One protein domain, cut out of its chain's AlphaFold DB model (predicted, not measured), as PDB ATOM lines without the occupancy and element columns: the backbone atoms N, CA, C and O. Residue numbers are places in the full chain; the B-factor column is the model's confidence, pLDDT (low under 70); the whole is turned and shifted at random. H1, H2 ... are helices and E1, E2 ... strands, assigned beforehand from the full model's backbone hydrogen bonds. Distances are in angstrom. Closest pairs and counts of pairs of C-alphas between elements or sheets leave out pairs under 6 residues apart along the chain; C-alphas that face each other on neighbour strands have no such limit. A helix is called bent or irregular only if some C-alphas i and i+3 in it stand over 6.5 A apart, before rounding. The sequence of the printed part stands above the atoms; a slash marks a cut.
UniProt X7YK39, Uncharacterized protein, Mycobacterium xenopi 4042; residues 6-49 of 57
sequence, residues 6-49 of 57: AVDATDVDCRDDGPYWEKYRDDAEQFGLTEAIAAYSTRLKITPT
ATOM      1  N   ALA A   6      -9.671  15.533 -26.722       87.81
ATOM      2  CA  ALA A   6     -10.690  16.013 -27.647       87.81
ATOM      3  C   ALA A   6     -10.414  15.414 -29.032       87.81
ATOM      4  O   ALA A   6      -9.254  15.367 -29.459       87.81
ATOM      5  N   VAL A   7     -11.465  14.939 -29.698       82.69
ATOM      6  CA  VAL A   7     -11.401  14.391 -31.054       82.69
ATOM      7  C   VAL A   7     -12.416  15.134 -31.905       82.69
ATOM      8  O   VAL A   7     -13.616  15.013 -31.676       82.69
ATOM      9  N   ASP A   8     -11.914  15.874 -32.885       83.88
ATOM     10  CA  ASP A   8     -12.732  16.623 -33.831       83.88
ATOM     11  C   ASP A   8     -12.649  15.963 -35.209       83.88
ATOM     12  O   ASP A   8     -11.557  15.621 -35.679       83.88
ATOM     13  N   ALA A   9     -13.801  15.800 -35.862       79.81
ATOM     14  CA  ALA A   9     -13.853  15.458 -37.277       79.81
ATOM     15  C   ALA A   9     -13.630  16.733 -38.095       79.81
ATOM     16  O   ALA A   9     -14.345  17.722 -37.926       79.81
ATOM     17  N   THR A  10     -12.634  16.713 -38.972       77.69
ATOM     18  CA  THR A  10     -12.406  17.779 -39.946       77.69
ATOM     19  C   THR A  10     -12.869  17.290 -41.302       77.69
ATOM     20  O   THR A  10     -12.370  16.268 -41.772       77.69
ATOM     21  N   ASP A  11     -13.804  18.016 -41.909       78.81
ATOM     22  CA  ASP A  11     -14.189  17.782 -43.296       78.81
ATOM     23  C   ASP A  11     -13.007  18.137 -44.204       78.81
ATOM     24  O   ASP A  11     -12.470  19.246 -44.118       78.81
ATOM     25  N   VAL A  12     -12.546  17.174 -44.999       81.94
ATOM     26  CA  VAL A  12     -11.412  17.343 -45.915       81.94
ATOM     27  C   VAL A  12     -11.674  16.632 -47.234       81.94
ATOM     28  O   VAL A  12     -11.984  15.447 -47.253       81.94
ATOM     29  N   ASP A  13     -11.475  17.310 -48.359       88.75
ATOM     30  CA  ASP A  13     -11.392  16.594 -49.627       88.75
ATOM     31  C   ASP A  13     -10.019  15.914 -49.712       88.75
ATOM     32  O   ASP A  13      -8.972  16.562 -49.702       88.75
ATOM     33  N   CYS A  14     -10.010  14.585 -49.786       87.25
ATOM     34  CA  CYS A  14      -8.787  13.801 -49.921       87.25
ATOM     35  C   CYS A  14      -7.992  14.141 -51.195       87.25
ATOM     36  O   CYS A  14      -6.793  13.876 -51.247       87.25
ATOM     37  N   ARG A  15      -8.626  14.751 -52.205       91.50
ATOM     38  CA  ARG A  15      -7.958  15.228 -53.427       91.50
ATOM     39  C   ARG A  15      -7.099  16.473 -53.190       91.50
ATOM     40  O   ARG A  15      -6.156  16.700 -53.945       91.50
ATOM     41  N   ASP A  16      -7.374  17.232 -52.129       91.31
ATOM     42  CA  ASP A  16      -6.582  18.403 -51.734       91.31
ATOM     43  C   ASP A  16      -5.360  18.026 -50.868       91.31
ATOM     44  O   ASP A  16      -4.453  18.839 -50.665       91.31
ATOM     45  N   ASP A  17      -5.288  16.786 -50.366       88.94
ATOM     46  CA  ASP A  17      -4.113  16.261 -49.661       88.94
ATOM     47  C   ASP A  17      -3.062  15.804 -50.682       88.94
ATOM     48  O   ASP A  17      -3.098  14.680 -51.174       88.94
ATOM     49  N   GLY A  18      -2.120  16.693 -51.012       89.88
ATOM     50  CA  GLY A  18      -1.113  16.478 -52.060       89.88
ATOM     51  C   GLY A  18      -0.392  15.120 -51.997       89.88
ATOM     52  O   GLY A  18      -0.467  14.373 -52.972       89.88
ATOM     53  N   PRO A  19       0.272  14.756 -50.882       92.12
ATOM     54  CA  PRO A  19       0.940  13.457 -50.757       92.12
ATOM     55  C   PRO A  19      -0.000  12.250 -50.863       92.12
ATOM     56  O   PRO A  19       0.385  11.210 -51.399       92.12
ATOM     57  N   TYR A  20      -1.223  12.355 -50.338       89.88
ATOM     58  CA  TYR A  20      -2.218  11.293 -50.478       89.88
ATOM     59  C   TYR A  20      -2.679  11.165 -51.934       89.88
ATOM     60  O   TYR A  20      -2.680  10.069 -52.496       89.88
ATOM     61  N   TRP A  21      -3.036  12.282 -52.561       93.50
ATOM     62  CA  TRP A  21      -3.581  12.305 -53.908       93.50
ATOM     63  C   TRP A  21      -2.547  11.882 -54.948       93.50
ATOM     64  O   TRP A  21      -2.860  11.089 -55.830       93.50
ATOM     65  N   GLU A  22      -1.289  12.301 -54.803       96.31
ATOM     66  CA  GLU A  22      -0.188  11.828 -55.649       96.31
ATOM     67  C   GLU A  22      -0.061  10.300 -55.636       96.31
ATOM     68  O   GLU A  22       0.200   9.697 -56.673       96.31
ATOM     69  N   LYS A  23      -0.292   9.669 -54.481       94.81
ATOM     70  CA  LYS A  23      -0.190   8.218 -54.333       94.81
ATOM     71  C   LYS A  23      -1.362   7.459 -54.953       94.81
ATOM     72  O   LYS A  23      -1.155   6.363 -55.457       94.81
ATOM     73  N   TYR A  24      -2.577   7.992 -54.849       94.06
ATOM     74  CA  TYR A  24      -3.798   7.227 -55.119       94.06
ATOM     75  C   TYR A  24      -4.595   7.694 -56.337       94.06
ATOM     76  O   TYR A  24      -5.535   6.999 -56.716       94.06
ATOM     77  N   ARG A  25      -4.263   8.831 -56.963       95.56
ATOM     78  CA  ARG A  25      -5.050   9.367 -58.090       95.56
ATOM     79  C   ARG A  25      -5.133   8.412 -59.283       95.56
ATOM     80  O   ARG A  25      -6.202   8.295 -59.867       95.56
ATOM     81  N   ASP A  26      -4.047   7.707 -59.599       97.81
ATOM     82  CA  ASP A  26      -3.987   6.821 -60.765       97.81
ATOM     83  C   ASP A  26      -4.856   5.566 -60.528       97.81
ATOM     84  O   ASP A  26      -5.658   5.187 -61.381       97.81
ATOM     85  N   ASP A  27      -4.784   4.977 -59.326       97.12
ATOM     86  CA  ASP A  27      -5.672   3.882 -58.909       97.12
ATOM     87  C   ASP A  27      -7.137   4.352 -58.867       97.12
ATOM     88  O   ASP A  27      -8.048   3.657 -59.321       97.12
ATOM     89  N   ALA A  28      -7.384   5.552 -58.335       95.25
ATOM     90  CA  ALA A  28      -8.722   6.127 -58.262       95.25
ATOM     91  C   ALA A  28      -9.327   6.320 -59.656       95.25
ATOM     92  O   ALA A  28     -10.498   6.003 -59.855       95.25
ATOM     93  N   GLU A  29      -8.538   6.771 -60.629       97.38
ATOM     94  CA  GLU A  29      -8.958   6.862 -62.025       97.38
ATOM     95  C   GLU A  29      -9.227   5.472 -62.616       97.38
ATOM     96  O   GLU A  29     -10.305   5.239 -63.168       97.38
ATOM     97  N   GLN A  30      -8.307   4.518 -62.426       98.00
ATOM     98  CA  GLN A  30      -8.437   3.146 -62.927       98.00
ATOM     99  C   GLN A  30      -9.722   2.456 -62.444       98.00
ATOM    100  O   GLN A  30     -10.348   1.706 -63.197       98.00
ATOM    101  N   PHE A  31     -10.116   2.692 -61.192       96.81
ATOM    102  CA  PHE A  31     -11.298   2.079 -60.584       96.81
ATOM    103  C   PHE A  31     -12.559   2.956 -60.651       96.81
ATOM    104  O   PHE A  31     -13.609   2.535 -60.165       96.81
ATOM    105  N   GLY A  32     -12.492   4.154 -61.245       96.19
ATOM    106  CA  GLY A  32     -13.629   5.078 -61.334       96.19
ATOM    107  C   GLY A  32     -14.051   5.678 -59.985       96.19
ATOM    108  O   GLY A  32     -15.221   5.996 -59.777       96.19
ATOM    109  N   LEU A  33     -13.109   5.810 -59.051       95.00
ATOM    110  CA  LEU A  33     -13.308   6.282 -57.680       95.00
ATOM    111  C   LEU A  33     -12.921   7.750 -57.462       95.00
ATOM    112  O   LEU A  33     -13.096   8.236 -56.347       95.00
ATOM    113  N   THR A  34     -12.429   8.461 -58.483       94.88
ATOM    114  CA  THR A  34     -11.947   9.853 -58.375       94.88
ATOM    115  C   THR A  34     -12.902  10.769 -57.603       94.88
ATOM    116  O   THR A  34     -12.480  11.426 -56.656       94.88
ATOM    117  N   GLU A  35     -14.196  10.768 -57.937       93.00
ATOM    118  CA  GLU A  35     -15.192  11.587 -57.225       93.00
ATOM    119  C   GLU A  35     -15.634  10.966 -55.893       93.00
ATOM    120  O   GLU A  35     -15.896  11.679 -54.927       93.00
ATOM    121  N   ALA A  36     -15.692   9.634 -55.807       91.19
ATOM    122  CA  ALA A  36     -16.106   8.935 -54.590       91.19
ATOM    123  C   ALA A  36     -15.106   9.130 -53.438       91.19
ATOM    124  O   ALA A  36     -15.502   9.158 -52.276       91.19
ATOM    125  N   ILE A  37     -13.819   9.304 -53.754       89.69
ATOM    126  CA  ILE A  37     -12.765   9.533 -52.762       89.69
ATOM    127  C   ILE A  37     -12.973  10.824 -51.964       89.69
ATOM    128  O   ILE A  37     -12.617  10.855 -50.786       89.69
ATOM    129  N   ALA A  38     -13.609  11.846 -52.547       87.00
ATOM    130  CA  ALA A  38     -13.946  13.079 -51.836       87.00
ATOM    131  C   ALA A  38     -14.920  12.835 -50.667       87.00
ATOM    132  O   ALA A  38     -14.927  13.588 -49.700       87.00
ATOM    133  N   ALA A  39     -15.716  11.758 -50.719       86.12
ATOM    134  CA  ALA A  39     -16.625  11.375 -49.639       86.12
ATOM    135  C   ALA A  39     -15.938  10.587 -48.507       86.12
ATOM    136  O   ALA A  39     -16.505  10.439 -47.424       86.12
ATOM    137  N   TYR A  40     -14.717  10.083 -48.719       78.75
ATOM    138  CA  TYR A  40     -13.937   9.367 -47.703       78.75
ATOM    139  C   TYR A  40     -13.070  10.340 -46.893       78.75
ATOM    140  O   TYR A  40     -11.876  10.129 -46.699       78.75
ATOM    141  N   SER A  41     -13.704  11.414 -46.415       67.81
ATOM    142  CA  SER A  41     -13.090  12.636 -45.887       67.81
ATOM    143  C   SER A  41     -12.791  12.628 -44.387       67.81
ATOM    144  O   SER A  41     -12.481  13.668 -43.810       67.81
ATOM    145  N   THR A  42     -12.912  11.495 -43.683       70.56
ATOM    146  CA  THR A  42     -12.770  11.531 -42.218       70.56
ATOM    147  C   THR A  42     -11.308  11.689 -41.811       70.56
ATOM    148  O   THR A  42     -10.577  10.712 -41.650       70.56
ATOM    149  N   ARG A  43     -10.896  12.934 -41.564       72.75
ATOM    150  CA  ARG A  43      -9.647  13.255 -40.878       72.75
ATOM    151  C   ARG A  43      -9.950  13.661 -39.441       72.75
ATOM    152  O   ARG A  43     -10.870  14.430 -39.173       72.75
ATOM    153  N   LEU A  44      -9.199  13.087 -38.504       83.19
ATOM    154  CA  LEU A  44      -9.381  13.318 -37.074       83.19
ATOM    155  C   LEU A  44      -8.283  14.246 -36.566       83.19
ATOM    156  O   LEU A  44      -7.094  13.951 -36.716       83.19
ATOM    157  N   LYS A  45      -8.675  15.336 -35.908       82.38
ATOM    158  CA  LYS A  45      -7.763  16.130 -35.087       82.38
ATOM    159  C   LYS A  45      -7.883  15.659 -33.646       82.38
ATOM    160  O   LYS A  45      -8.942  15.766 -33.038       82.38
ATOM    161  N   ILE A  46      -6.785  15.147 -33.098       86.75
ATOM    162  CA  ILE A  46      -6.728  14.664 -31.717       86.75
ATOM    163  C   ILE A  46      -5.901  15.648 -30.894       86.75
ATOM    164  O   ILE A  46      -4.731  15.879 -31.193       86.75
ATOM    165  N   THR A  47      -6.498  16.202 -29.839       86.94
ATOM    166  CA  THR A  47      -5.820  17.116 -28.909       86.94
ATOM    167  C   THR A  47      -5.702  16.446 -27.536       86.94
ATOM    168  O   THR A  47      -6.658  16.481 -26.751       86.94
ATOM    169  N   PRO A  48      -4.571  15.784 -27.225       83.75
ATOM    170  CA  PRO A  48      -4.383  15.131 -25.935       83.75
ATOM    171  C   PRO A  48      -4.116  16.158 -24.827       83.75
ATOM    172  O   PRO A  48      -3.290  17.052 -24.984       83.75
ATOM    173  N   THR A  49      -4.768  16.000 -23.671       84.06
ATOM    174  CA  THR A  49      -4.526  16.857 -22.487       84.06
ATOM    175  C   THR A  49      -3.362  16.387 -21.618       84.06
ATOM    176  O   THR A  49      -2.857  17.137 -20.785       84.06
TER     177      THR A  49
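AT A GLANCE: This is residues 6 to 49 of the 57 residues of an uncharacterized protein of Mycobacterium xenopi 4042 (UniProt X7YK39). This is a long rod: a ribbon of two antiparallel strands, E1 and E2, makes one end, and a loosely knit helical head of H1 and the short H2 makes the other. The printed part runs out along E1, goes through the head and folds back along E2, with its first and last residues together at the ribbon's far end. There are 44 residues printed, with two named helices and two named strands in the order E1, H1, H2, E2. The sheet has the order E1 - E2, and the class is mixed, helices and strands. The whole is loose, with a radius of gyration of the C-alphas of 12.5 A and spans of 43 by 18 by 13 A.

HOW THE PARTS SIT: Look first at the sheet, where E1, residues 6 to 11, and E2, residues 42 to 48, are antiparallel neighbours with 154 degrees between their directions. C-alphas 7 and 46 face each other at 4.7 A, and C-alphas 10 and 43 at 5.4 A. In the backbone you will find N 10 and O 43 at 2.9 A and N 47 and O 6 at 2.9 A, both within hydrogen-bond range. Go outward to H1, residues 18 to 30, and H2, residues 36 to 39. They are close but not clearly touching, and their closest C-alphas, those of Ala 28 and Ile 37, are 7.6 A apart. H1 is apart from E2, and H2 is apart from E1. In H1, 6 of 9 O i to N i+4 pairs are within hydrogen-bond range, while H2 is too short for such a pair.

IN THESE COORDINATES: Find C-alpha 6 at (-10.690, 16.013, -27.647); from there E1 runs 16.1 A to C-alpha 11. H1 begins at C-alpha 18, at (-1.113, 16.478, -52.060), and measures 18.7 A to C-alpha 30. It is irregular, with C-alphas 23 and 26 standing 7.6 A apart. H2 covers 5.5 A from C-alpha 36 to C-alpha 39. E2 then runs 18.7 A from C-alpha 42 to C-alpha 48, at (-4.383, 15.131, -25.935).

THE WHOLE: The two C-alphas farthest apart are those of Gln 30 and Thr 49, at 42.9 A, yet the first and last printed C-alphas, those of Ala 6 and Thr 49, are 8.1 A apart. The printed part has no cut. The links from H1 to H2 and from H2 to E2 are tight, the link from E1 to H1 is short, and no link is long. The mean pLDDT of the printed part is 88.2; look at residue 41 for the one printed residue under 70.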